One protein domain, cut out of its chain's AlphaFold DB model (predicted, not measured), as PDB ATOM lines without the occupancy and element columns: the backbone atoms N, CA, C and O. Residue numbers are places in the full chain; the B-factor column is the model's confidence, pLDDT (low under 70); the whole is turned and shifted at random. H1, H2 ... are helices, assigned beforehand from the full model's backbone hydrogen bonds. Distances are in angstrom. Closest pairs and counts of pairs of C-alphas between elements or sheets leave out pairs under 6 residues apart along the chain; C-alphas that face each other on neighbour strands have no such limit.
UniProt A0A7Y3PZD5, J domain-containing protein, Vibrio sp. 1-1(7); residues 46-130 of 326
ATOM      1  N   HIS A  46     169.640 174.568 198.761       48.75
ATOM      2  CA  HIS A  46     170.780 174.877 199.614       48.75
ATOM      3  C   HIS A  46     171.681 175.838 198.823       48.75
ATOM      4  O   HIS A  46     172.662 175.452 198.187       48.75
ATOM      5  N   THR A  47     171.290 177.111 198.784       57.94
ATOM      6  CA  THR A  47     172.091 178.197 198.243       57.94
ATOM      7  C   THR A  47     173.266 178.367 199.183       57.94
ATOM      8  O   THR A  47     173.143 178.882 200.293       57.94
ATOM      9  N   THR A  48     174.414 177.856 198.756       62.84
ATOM     10  CA  THR A  48     175.675 178.062 199.456       62.84
ATOM     11  C   THR A  48     175.971 179.569 199.545       62.84
ATOM     12  O   THR A  48     175.554 180.322 198.659       62.84
ATOM     13  N   PRO A  49     176.703 180.044 200.573       63.41
ATOM     14  CA  PRO A  49     177.033 181.469 200.718       63.41
ATOM     15  C   PRO A  49     177.694 182.072 199.469       63.41
ATOM     16  O   PRO A  49     177.473 183.234 199.139       63.41
ATOM     17  N   ASP A  50     178.467 181.256 198.752       68.50
ATOM     18  CA  ASP A  50     179.154 181.639 197.517       68.50
ATOM     19  C   ASP A  50     178.174 181.850 196.344       68.50
ATOM     20  O   ASP A  50     178.345 182.764 195.538       68.50
ATOM     21  N   ASN A  51     177.090 181.065 196.288       80.88
ATOM     22  CA  ASN A  51     176.014 181.222 195.307       80.88
ATOM     23  C   ASN A  51     175.175 182.481 195.597       80.88
ATOM     24  O   ASN A  51     174.893 183.262 194.690       80.88
ATOM     25  N   LEU A  52     174.862 182.753 196.871       86.50
ATOM     26  CA  LEU A  52     174.135 183.970 197.259       86.50
ATOM     27  C   LEU A  52     174.884 185.243 196.861       86.50
ATOM     28  O   LEU A  52     174.281 186.167 196.325       86.50
ATOM     29  N   TYR A  53     176.201 185.277 197.060       88.25
ATOM     30  CA  TYR A  53     177.011 186.423 196.657       88.25
ATOM     31  C   TYR A  53     176.976 186.663 195.139       88.25
ATOM     32  O   TYR A  53     176.810 187.799 194.693       88.25
ATOM     33  N   GLN A  54     177.088 185.602 194.334       89.12
ATOM     34  CA  GLN A  54     177.004 185.706 192.872       89.12
ATOM     35  C   GLN A  54     175.622 186.189 192.417       89.12
ATOM     36  O   GLN A  54     175.531 187.067 191.556       89.12
ATOM     37  N   LEU A  55     174.554 185.681 193.039       89.75
ATOM     38  CA  LEU A  55     173.190 186.142 192.792       89.75
ATOM     39  C   LEU A  55     173.021 187.619 193.159       89.75
ATOM     40  O   LEU A  55     172.435 188.374 192.386       89.75
ATOM     41  N   GLU A  56     173.569 188.071 194.289       90.56
ATOM     42  CA  GLU A  56     173.511 189.483 194.680       90.56
ATOM     43  C   GLU A  56     174.222 190.389 193.677       90.56
ATOM     44  O   GLU A  56     173.713 191.463 193.348       90.56
ATOM     45  N   GLN A  57     175.372 189.961 193.155       90.69
ATOM     46  CA  GLN A  57     176.078 190.704 192.115       90.69
ATOM     47  C   GLN A  57     175.277 190.772 190.811       90.69
ATOM     48  O   GLN A  57     175.138 191.856 190.239       90.69
ATOM     49  N   ALA A  58     174.713 189.652 190.355       88.62
ATOM     50  CA  ALA A  58     173.878 189.612 189.154       88.62
ATOM     51  C   ALA A  58     172.620 190.487 189.313       88.62
ATOM     52  O   ALA A  58     172.299 191.305 188.449       88.62
ATOM     53  N   ALA A  59     171.963 190.415 190.471       90.12
ATOM     54  CA  ALA A  59     170.807 191.242 190.802       90.12
ATOM     55  C   ALA A  59     171.159 192.740 190.870       90.12
ATOM     56  O   ALA A  59     170.369 193.598 190.465       90.12
ATOM     57  N   GLN A  60     172.360 193.101 191.334       87.38
ATOM     58  CA  GLN A  60     172.840 194.487 191.278       87.38
ATOM     59  C   GLN A  60     173.039 194.977 189.839       87.38
ATOM     60  O   GLN A  60     172.745 196.137 189.557       87.38
ATOM     61  N   GLN A  61     173.453 194.097 188.924       87.19
ATOM     62  CA  GLN A  61     173.588 194.395 187.492       87.19
ATOM     63  C   GLN A  61     172.245 194.447 186.744       87.19
ATOM     64  O   GLN A  61     172.217 194.785 185.561       87.19
ATOM     65  N   GLY A  62     171.130 194.168 187.424       86.50
ATOM     66  CA  GLY A  62     169.789 194.251 186.853       86.50
ATOM     67  C   GLY A  62     169.215 192.919 186.374       86.50
ATOM     68  O   GLY A  62     168.163 192.937 185.741       86.50
ATOM     69  N   ASP A  63     169.857 191.786 186.674       90.19
ATOM     70  CA  ASP A  63     169.306 190.466 186.366       90.19
ATOM     71  C   ASP A  63     168.045 190.203 187.203       90.19
ATOM     72  O   ASP A  63     168.104 190.026 188.423       90.19
ATOM     73  N   THR A  64     166.889 190.188 186.537       90.75
ATOM     74  CA  THR A  64     165.588 189.955 187.170       90.75
ATOM     75  C   THR A  64     165.446 188.533 187.701       90.75
ATOM     76  O   THR A  64     164.835 188.355 188.747       90.75
ATOM     77  N   SER A  65     166.048 187.536 187.042       88.62
ATOM     78  CA  SER A  65     166.013 186.142 187.503       88.62
ATOM     79  C   SER A  65     166.798 185.984 188.804       88.62
ATOM     80  O   SER A  65     166.338 185.340 189.746       88.62
ATOM     81  N   ALA A  66     167.956 186.643 188.904       90.50
ATOM     82  CA  ALA A  66     168.726 186.664 190.144       90.50
ATOM     83  C   ALA A  66     167.973 187.382 191.281       90.50
ATOM     84  O   ALA A  66     167.996 186.920 192.421       90.50
ATOM     85  N   MET A  67     167.268 188.482 190.984       91.25
ATOM     86  CA  MET A  67     166.410 189.158 191.970       91.25
ATOM     87  C   MET A  67     165.267 188.260 192.458       91.25
ATOM     88  O   MET A  67     164.974 188.269 193.650       91.25
ATOM     89  N   GLU A  68     164.628 187.504 191.561       90.00
ATOM     90  CA  GLU A  68     163.551 186.565 191.904       90.00
ATOM     91  C   GLU A  68     164.069 185.447 192.813       90.00
ATOM     92  O   GLU A  68     163.514 185.230 193.885       90.00
ATOM     93  N   GLN A  69     165.204 184.835 192.463       90.25
ATOM     94  CA  GLN A  69     165.829 183.790 193.282       90.25
ATOM     95  C   GLN A  69     166.232 184.292 194.675       90.25
ATOM     96  O   GLN A  69     166.059 183.582 195.665       90.25
ATOM     97  N   LEU A  70     166.740 185.525 194.781       90.62
ATOM     98  CA  LEU A  70     167.040 186.138 196.078       90.62
ATOM     99  C   LEU A  70     165.772 186.456 196.871       90.62
ATOM    100  O   LEU A  70     165.757 186.266 198.087       90.62
ATOM    101  N   ALA A  71     164.716 186.942 196.214       90.88
ATOM    102  CA  ALA A  71     163.435 187.176 196.867       90.88
ATOM    103  C   ALA A  71     162.879 185.866 197.439       90.88
ATOM    104  O   ALA A  71     162.546 185.831 198.619       90.88
ATOM    105  N   ASP A  72     162.873 184.789 196.654       88.56
ATOM    106  CA  ASP A  72     162.400 183.468 197.079       88.56
ATOM    107  C   ASP A  72     163.217 182.888 198.227       88.56
ATOM    108  O   ASP A  72     162.653 182.396 199.206       88.56
ATOM    109  N   HIS A  73     164.543 183.021 198.154       88.69
ATOM    110  CA  HIS A  73     165.433 182.604 199.229       88.69
ATOM    111  C   HIS A  73     165.073 183.281 200.559       88.69
ATOM    112  O   HIS A  73     164.928 182.613 201.579       88.69
ATOM    113  N   TYR A  74     164.881 184.603 200.553       88.69
ATOM    114  CA  TYR A  74     164.541 185.346 201.766       88.69
ATOM    115  C   TYR A  74     163.063 185.219 202.172       88.69
ATOM    116  O   TYR A  74     162.733 185.430 203.341       88.69
ATOM    117  N   LEU A  75     162.171 184.855 201.244       86.94
ATOM    118  CA  LEU A  75     160.758 184.597 201.531       86.94
ATOM    119  C   LEU A  75     160.546 183.314 202.344       86.94
ATOM    120  O   LEU A  75     159.598 183.254 203.135       86.94
ATOM    121  N   ALA A  76     161.436 182.327 202.187       82.69
ATOM    122  CA  ALA A  76     161.374 181.053 202.901       82.69
ATOM    123  C   ALA A  76     161.351 181.226 204.435       82.69
ATOM    124  O   ALA A  76     160.622 180.503 205.110       82.69
ATOM    125  N   ASP A  77     162.051 182.239 204.964       79.38
ATOM    126  CA  ASP A  77     162.204 182.501 206.405       79.38
ATOM    127  C   ASP A  77     161.696 183.898 206.839       79.38
ATOM    128  O   ASP A  77     162.291 184.590 207.673       79.38
ATOM    129  N   THR A  78     160.541 184.326 206.319       72.75
ATOM    130  CA  THR A  78     159.915 185.645 206.606       72.75
ATOM    131  C   THR A  78     159.506 185.890 208.064       72.75
ATOM    132  O   THR A  78     159.189 187.014 208.456       72.75
ATOM    133  N   HIS A  79     159.552 184.875 208.928       76.62
ATOM    134  CA  HIS A  79     159.335 185.068 210.365       76.62
ATOM    135  C   HIS A  79     160.478 185.833 211.052       76.62
ATOM    136  O   HIS A  79     160.290 186.347 212.156       76.62
ATOM    137  N   GLN A  80     161.647 185.959 210.412       81.00
ATOM    138  CA  GLN A  80     162.729 186.807 210.903       81.00
ATOM    139  C   GLN A  80     162.672 188.201 210.252       81.00
ATOM    140  O   GLN A  80     162.744 188.309 209.027       81.00
ATOM    141  N   PRO A  81     162.654 189.298 211.039       79.44
ATOM    142  CA  PRO A  81     162.594 190.660 210.495       79.44
ATOM    143  C   PRO A  81     163.720 191.000 209.504       79.44
ATOM    144  O   PRO A  81     163.528 191.814 208.600       79.44
ATOM    145  N   MET A  82     164.900 190.385 209.667       82.62
ATOM    146  CA  MET A  82     166.039 190.568 208.763       82.62
ATOM    147  C   MET A  82     165.745 190.019 207.363       82.62
ATOM    148  O   MET A  82     165.955 190.725 206.377       82.62
ATOM    149  N   HIS A  83     165.215 188.797 207.282       86.75
ATOM    150  CA  HIS A  83     164.870 188.153 206.018       86.75
ATOM    151  C   HIS A  83     163.702 188.856 205.333       86.75
ATOM    152  O   HIS A  83     163.774 189.129 204.138       86.75
ATOM    153  N   THR A  84     162.700 189.310 206.088       87.81
ATOM    154  CA  THR A  84     161.608 190.125 205.532       87.81
ATOM    155  C   THR A  84     162.111 191.419 204.894       87.81
ATOM    156  O   THR A  84     161.690 191.764 203.791       87.81
ATOM    157  N   ALA A  85     163.061 192.124 205.522       90.25
ATOM    158  CA  ALA A  85     163.664 193.317 204.923       90.25
ATOM    159  C   ALA A  85     164.418 193.004 203.615       90.25
ATOM    160  O   ALA A  85     164.351 193.779 202.659       90.25
ATOM    161  N   GLN A  86     165.131 191.875 203.569       91.19
ATOM    162  CA  GLN A  86     165.890 191.436 202.396       91.19
ATOM    163  C   GLN A  86     164.967 191.000 201.248       91.19
ATOM    164  O   GLN A  86     165.178 191.429 200.115       91.19
ATOM    165  N   ALA A  87     163.905 190.244 201.536       92.06
ATOM    166  CA  ALA A  87     162.880 189.870 200.562       92.06
ATOM    167  C   ALA A  87     162.208 191.114 199.960       92.06
ATOM    168  O   ALA A  87     162.156 191.271 198.739       92.06
ATOM    169  N   LEU A  88     161.775 192.053 200.810       93.88
ATOM    170  CA  LEU A  88     161.138 193.297 200.369       93.88
ATOM    171  C   LEU A  88     162.055 194.140 199.481       93.88
ATOM    172  O   LEU A  88     161.578 194.729 198.516       93.88
ATOM    173  N   ARG A  89     163.369 194.179 199.746       93.81
ATOM    174  CA  ARG A  89     164.332 194.900 198.894       93.81
ATOM    175  C   ARG A  89     164.255 194.446 197.437       93.81
ATOM    176  O   ARG A  89     164.218 195.287 196.538       93.81
ATOM    177  N   TRP A  90     164.247 193.136 197.213       93.88
ATOM    178  CA  TRP A  90     164.234 192.562 195.870       93.88
ATOM    179  C   TRP A  90     162.845 192.624 195.241       93.88
ATOM    180  O   TRP A  90     162.724 193.054 194.095       93.88
ATOM    181  N   LEU A  91     161.792 192.322 196.007       94.25
ATOM    182  CA  LEU A  91     160.409 192.410 195.536       94.25
ATOM    183  C   LEU A  91     160.017 193.834 195.129       94.25
ATOM    184  O   LEU A  91     159.398 194.016 194.085       94.25
ATOM    185  N   ILE A  92     160.401 194.857 195.902       95.38
ATOM    186  CA  ILE A  92     160.117 196.260 195.560       95.38
ATOM    187  C   ILE A  92     160.836 196.638 194.259       95.38
ATOM    188  O   ILE A  92     160.251 197.280 193.385       95.38
ATOM    189  N   LYS A  93     162.095 196.211 194.093       92.94
ATOM    190  CA  LYS A  93     162.853 196.467 192.863       92.94
ATOM    191  C   LYS A  93     162.196 195.788 191.655       92.94
ATOM    192  O   LYS A  93     162.021 196.441 190.631       92.94
ATOM    193  N   LEU A  94     161.768 194.533 191.788       93.25
ATOM    194  CA  LEU A  94     161.019 193.800 190.759       93.25
ATOM    195  C   LEU A  94     159.674 194.468 190.432       93.25
ATOM    196  O   LEU A  94     159.347 194.646 189.259       93.25
ATOM    197  N   ALA A  95     158.922 194.909 191.442       94.12
ATOM    198  CA  ALA A  95     157.657 195.619 191.255       94.12
ATOM    199  C   ALA A  95     157.850 196.927 190.466       94.12
ATOM    200  O   ALA A  95     157.097 197.202 189.532       94.12
ATOM    201  N   ASN A  96     158.914 197.687 190.750       91.00
ATOM    202  CA  ASN A  96     159.270 198.890 189.986       91.00
ATOM    203  C   ASN A  96     159.737 198.605 188.551       91.00
ATOM    204  O   ASN A  96     159.734 199.503 187.707       91.00
ATOM    205  N   LEU A  97     160.161 197.373 188.260       89.69
ATOM    206  CA  LEU A  97     160.431 196.901 186.900       89.69
ATOM    207  C   LEU A  97     159.158 196.428 186.177       89.69
ATOM    208  O   LEU A  97     159.237 196.042 185.014       89.69
ATOM    209  N   GLY A  98     157.993 196.497 186.829       90.56
ATOM    210  CA  GLY A  98     156.705 196.096 186.269       90.56
ATOM    211  C   GLY A  98     156.321 194.643 186.552       90.56
ATOM    212  O   GLY A  98     155.340 194.166 185.985       90.56
ATOM    213  N   ASN A  99     157.053 193.932 187.418       91.00
ATOM    214  CA  ASN A  99     156.670 192.587 187.838       91.00
ATOM    215  C   ASN A  99     155.436 192.669 188.761       91.00
ATOM    216  O   ASN A  99     155.533 192.969 189.954       91.00
ATOM    217  N   THR A 100     154.257 192.417 188.190       92.31
ATOM    218  CA  THR A 100     152.966 192.457 188.897       92.31
ATOM    219  C   THR A 100     152.874 191.405 189.995       92.31
ATOM    220  O   THR A 100     152.257 191.648 191.030       92.31
ATOM    221  N   GLN A 101     153.526 190.262 189.796       88.38
ATOM    222  CA  GLN A 101     153.559 189.179 190.761       88.38
ATOM    223  C   GLN A 101     154.351 189.580 192.011       88.38
ATOM    224  O   GLN A 101     153.885 189.339 193.118       88.38
ATOM    225  N   ALA A 102     155.473 190.291 191.863       92.06
ATOM    226  CA  ALA A 102     156.214 190.832 193.003       92.06
ATOM    227  C   ALA A 102     155.372 191.832 193.820       92.06
ATOM    228  O   ALA A 102     155.377 191.788 195.050       92.06
ATOM    229  N   ALA A 103     154.598 192.695 193.151       92.06
ATOM    230  CA  ALA A 103     153.673 193.612 193.819       92.06
ATOM    231  C   ALA A 103     152.551 192.867 194.566       92.06
ATOM    232  O   ALA A 103     152.216 193.235 195.694       92.06
ATOM    233  N   MET A 104     152.004 191.799 193.973       93.00
ATOM    234  CA  MET A 104     151.044 190.921 194.647       93.00
ATOM    235  C   MET A 104     151.655 190.256 195.879       93.00
ATOM    236  O   MET A 104     151.045 190.309 196.942       93.00
ATOM    237  N   THR A 105     152.870 189.711 195.774       91.19
ATOM    238  CA  THR A 105     153.573 189.087 196.904       91.19
ATOM    239  C   THR A 105     153.784 190.079 198.047       91.19
ATOM    240  O   THR A 105     153.524 189.737 199.196       91.19
ATOM    241  N   ILE A 106     154.168 191.331 197.763       91.69
ATOM    242  CA  ILE A 106     154.251 192.384 198.791       91.69
ATOM    243  C   ILE A 106     152.881 192.605 199.451       91.69
ATOM    244  O   ILE A 106     152.795 192.693 200.674       91.69
ATOM    245  N   GLY A 107     151.806 192.669 198.661       90.19
ATOM    246  CA  GLY A 107     150.438 192.792 199.170       90.19
ATOM    247  C   GLY A 107     150.030 191.625 200.076       90.19
ATOM    248  O   GLY A 107     149.493 191.852 201.157       90.19
ATOM    249  N   GLU A 108     150.341 190.389 199.683       90.12
ATOM    250  CA  GLU A 108     150.117 189.197 200.509       90.12
ATOM    251  C   GLU A 108     150.934 189.232 201.800       90.12
ATOM    252  O   GLU A 108     150.425 188.862 202.856       90.12
ATOM    253  N   MET A 109     152.184 189.700 201.737       88.44
ATOM    254  CA  MET A 109     153.015 189.872 202.925       88.44
ATOM    255  C   MET A 109     152.389 190.863 203.899       88.44
ATOM    256  O   MET A 109     152.457 190.605 205.085       88.44
ATOM    257  N   TYR A 110     151.765 191.951 203.432       87.06
ATOM    258  CA  TYR A 110     151.042 192.889 204.303       87.06
ATOM    259  C   TYR A 110     149.757 192.306 204.908       87.06
ATOM    260  O   TYR A 110     149.315 192.780 205.952       87.06
ATOM    261  N   GLN A 111     149.129 191.331 204.246       87.31
ATOM    262  CA  GLN A 111     147.904 190.678 204.726       87.31
ATOM    263  C   GLN A 111     148.182 189.557 205.725       87.31
ATOM    264  O   GLN A 111     147.394 189.327 206.639       87.31
ATOM    265  N   ARG A 112     149.278 188.825 205.525       82.00
ATOM    266  CA  ARG A 112     149.803 187.868 206.499       82.00
ATOM    267  C   ARG A 112     150.465 188.711 207.591       82.00
ATOM    268  O   ARG A 112     151.227 189.597 207.249       82.00
ATOM    269  N   ASP A 113     150.209 188.490 208.877       79.19
ATOM    270  CA  ASP A 113     150.801 189.276 209.984       79.19
ATOM    271  C   ASP A 113     152.331 189.046 210.149       79.19
ATOM    272  O   ASP A 113     152.835 188.700 211.218       79.19
ATOM    273  N   VAL A 114     153.096 189.184 209.064       82.88
ATOM    274  CA  VAL A 114     154.545 189.029 208.971       82.88
ATOM    275  C   VAL A 114     155.202 190.255 209.611       82.88
ATOM    276  O   VAL A 114     154.752 191.381 209.389       82.88
ATOM    277  N   PRO A 115     156.282 190.092 210.393       84.00
ATOM    278  CA  PRO A 115     156.967 191.228 210.993       84.00
ATOM    279  C   PRO A 115     157.622 192.107 209.918       84.00
ATOM    280  O   PRO A 115     158.652 191.749 209.344       84.00
ATOM    281  N   PHE A 116     157.048 193.287 209.676       86.19
ATOM    282  CA  PHE A 116     157.621 194.280 208.770       86.19
ATOM    283  C   PHE A 116     158.742 195.100 209.423       86.19
ATOM    284  O   PHE A 116     158.724 195.348 210.633       86.19
ATOM    285  N   PRO A 117     159.702 195.594 208.621       85.38
ATOM    286  CA  PRO A 117     160.697 196.547 209.093       85.38
ATOM    287  C   PRO A 117     160.056 197.846 209.605       85.38
ATOM    288  O   PRO A 117     159.014 198.280 209.118       85.38
ATOM    289  N   GLU A 118     160.734 198.523 210.540       86.94
ATOM    290  CA  GLU A 118     160.359 199.870 211.000       86.94
ATOM    291  C   GLU A 118     160.164 200.825 209.803       86.94
ATOM    292  O   GLU A 118     160.887 200.739 208.806       86.94
ATOM    293  N   ALA A 119     159.237 201.783 209.918       88.19
ATOM    294  CA  ALA A 119     158.877 202.716 208.842       88.19
ATOM    295  C   ALA A 119     160.087 203.406 208.180       88.19
ATOM    296  O   ALA A 119     160.115 203.581 206.963       88.19
ATOM    297  N   LEU A 120     161.122 203.753 208.956       86.00
ATOM    298  CA  LEU A 120     162.350 204.354 208.425       86.00
ATOM    299  C   LEU A 120     163.122 203.400 207.496       86.00
ATOM    300  O   LEU A 120     163.714 203.839 206.515       86.00
ATOM    301  N   THR A 121     163.127 202.103 207.803       88.75
ATOM    302  CA  THR A 121     163.752 201.071 206.965       88.75
ATOM    303  C   THR A 121     162.912 200.795 205.723       88.75
ATOM    304  O   THR A 121     163.476 200.665 204.646       88.75
ATOM    305  N   MET A 122     161.581 200.806 205.827       91.38
ATOM    306  CA  MET A 122     160.722 200.739 204.639       91.38
ATOM    307  C   MET A 122     160.959 201.918 203.689       91.38
ATOM    308  O   MET A 122     161.111 201.713 202.488       91.38
ATOM    309  N   ALA A 123     161.050 203.143 204.215       90.69
ATOM    310  CA  ALA A 123     161.351 204.325 203.409       90.69
ATOM    311  C   ALA A 123     162.704 204.204 202.689       90.69
ATOM    312  O   ALA A 123     162.818 204.573 201.523       90.69
ATOM    313  N   GLU A 124     163.717 203.649 203.359       92.75
ATOM    314  CA  GLU A 124     165.007 203.349 202.737       92.75
ATOM    315  C   GLU A 124     164.870 202.375 201.563       92.75
ATOM    316  O   GLU A 124     165.412 202.654 200.498       92.75
ATOM    317  N   LEU A 125     164.136 201.269 201.736       93.06
ATOM    318  CA  LEU A 125     163.950 200.258 200.690       93.06
ATOM    319  C   LEU A 125     163.277 200.842 199.441       93.06
ATOM    320  O   LEU A 125     163.748 200.619 198.324       93.06
ATOM    321  N   TRP A 126     162.220 201.636 199.628       93.44
ATOM    322  CA  TRP A 126     161.540 202.317 198.527       93.44
ATOM    323  C   TRP A 126     162.451 203.326 197.829       93.44
ATOM    324  O   TRP A 126     162.572 203.285 196.610       93.44
ATOM    325  N   LEU A 127     163.152 204.187 198.569       93.38
ATOM    326  CA  LEU A 127     164.052 205.171 197.960       93.38
ATOM    327  C   LEU A 127     165.221 204.503 197.231       93.38
ATOM    328  O   LEU A 127     165.535 204.883 196.107       93.38
ATOM    329  N   TYR A 128     165.809 203.462 197.822       92.00
ATOM    330  CA  TYR A 128     166.858 202.662 197.195       92.00
ATOM    331  C   TYR A 128     166.402 202.072 195.854       92.00
ATOM    332  O   TYR A 128     167.151 202.082 194.883       92.00
ATOM    333  N   SER A 129     165.160 201.589 195.776       90.81
ATOM    334  CA  SER A 129     164.638 200.924 194.579       90.81
ATOM    335  C   SER A 129     164.474 201.828 193.350       90.81
ATOM    336  O   SER A 129     164.356 201.314 192.236       90.81
ATOM    337  N   VAL A 130     164.474 203.151 193.538       92.31
ATOM    338  CA  VAL A 130     164.337 204.149 192.465       92.31
ATOM    339  C   VAL A 130     165.524 205.117 192.377       92.31
ATOM    340  O   VAL A 130     165.601 205.876 191.413       92.31
TER     341      VAL A 130
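Overview. This is residues 46 to 130 of the 326 residues of the protein "J domain-containing protein" of Vibrio sp. 1-1(7) (UniProt A0A7Y3PZD5). One helix, H3, makes the core, and H2, H4 and H5 pack round it on different sides, while H1 packs on H2 at one end of the body. From H1 to H4 the chain goes back and forth, each helix running opposite to the one before; residues 112 to 118 then lead across to H5, which runs the same way as H3. The printed part has 85 residues with five named helices, in the order H1 H2 H3 H4 H5, and no named strand: the class is all helix. The whole is compact, with a radius of gyration of the C-alphas of 12.2 A, and rounded, spanning 31 by 26 by 23 A.

Arrangement. Start with H1, residues 49 to 60, and go on to H2, residues 64 to 75. They touch, opposite ways at a steep tilt of 50 degrees, H2 with residues 65 to 70 alone; the closest C-alphas are those of Ala 59 and Met 67, 5.0 A apart. Next comes H3, residues 81 to 96, the hub, which touches three helices. H2 and H3 form a helical hairpin at a shallow tilt of 28 degrees, opposite ways; look at Ala 71 and Ala 87, their closest C-alphas, 4.6 A apart. H1 and H3 are apart, but only just, at 8.4 A. H4, residues 100 to 111, forms a second helical hairpin with H3, opposite ways at a tilt of 35.1 degrees, only just steep. Here residues 88 to 95 of H3 alone touch residues 101 to 106 of H4 alone, and the closest C-alphas, of Ala 95 and Ala 103, are 5.1 A apart. H5, residues 119 to 130, touches H3 the same way at a shallow tilt of 34 degrees, only just short of steep; the closest C-alphas, of Lys 93 and Ser 129, are 5.1 A apart. H4 and H5 are apart. The helix packing is part aligned, part crossed: two of the four touching pairs stand at a shallow tilt. In H1, H2, H3 and H4 every O i to N i+4 pair is within hydrogen-bond range; in H5, 7 of 8 are.

Along the chain. Find C-alpha 49 at (177.033, 181.469, 200.718); from there H1 runs 16.6 A to C-alpha 60. H2 covers 16.1 A from Thr 64 to Leu 75. Find C-alpha 81 at (162.594, 190.660, 210.495), where H3, the longest helix, begins its 22.3 A. H4 runs 16.7 A from Thr 100 to Gln 111. H5 runs 17.3 A from Ala 119 and ends at C-alpha 130, (164.337, 204.149, 192.465).

Size, cuts and confidence. The two C-alphas farthest apart, of Asp 50 and Gln 111, are 33.3 A apart. The printed part has no cut. The links H1 to H2, H2 to H3 and H3 to H4 are tight; H4 to H5, with 7 residues, is short. The mean pLDDT of the printed part is 87.1, and residues 46 to 50 are under 70.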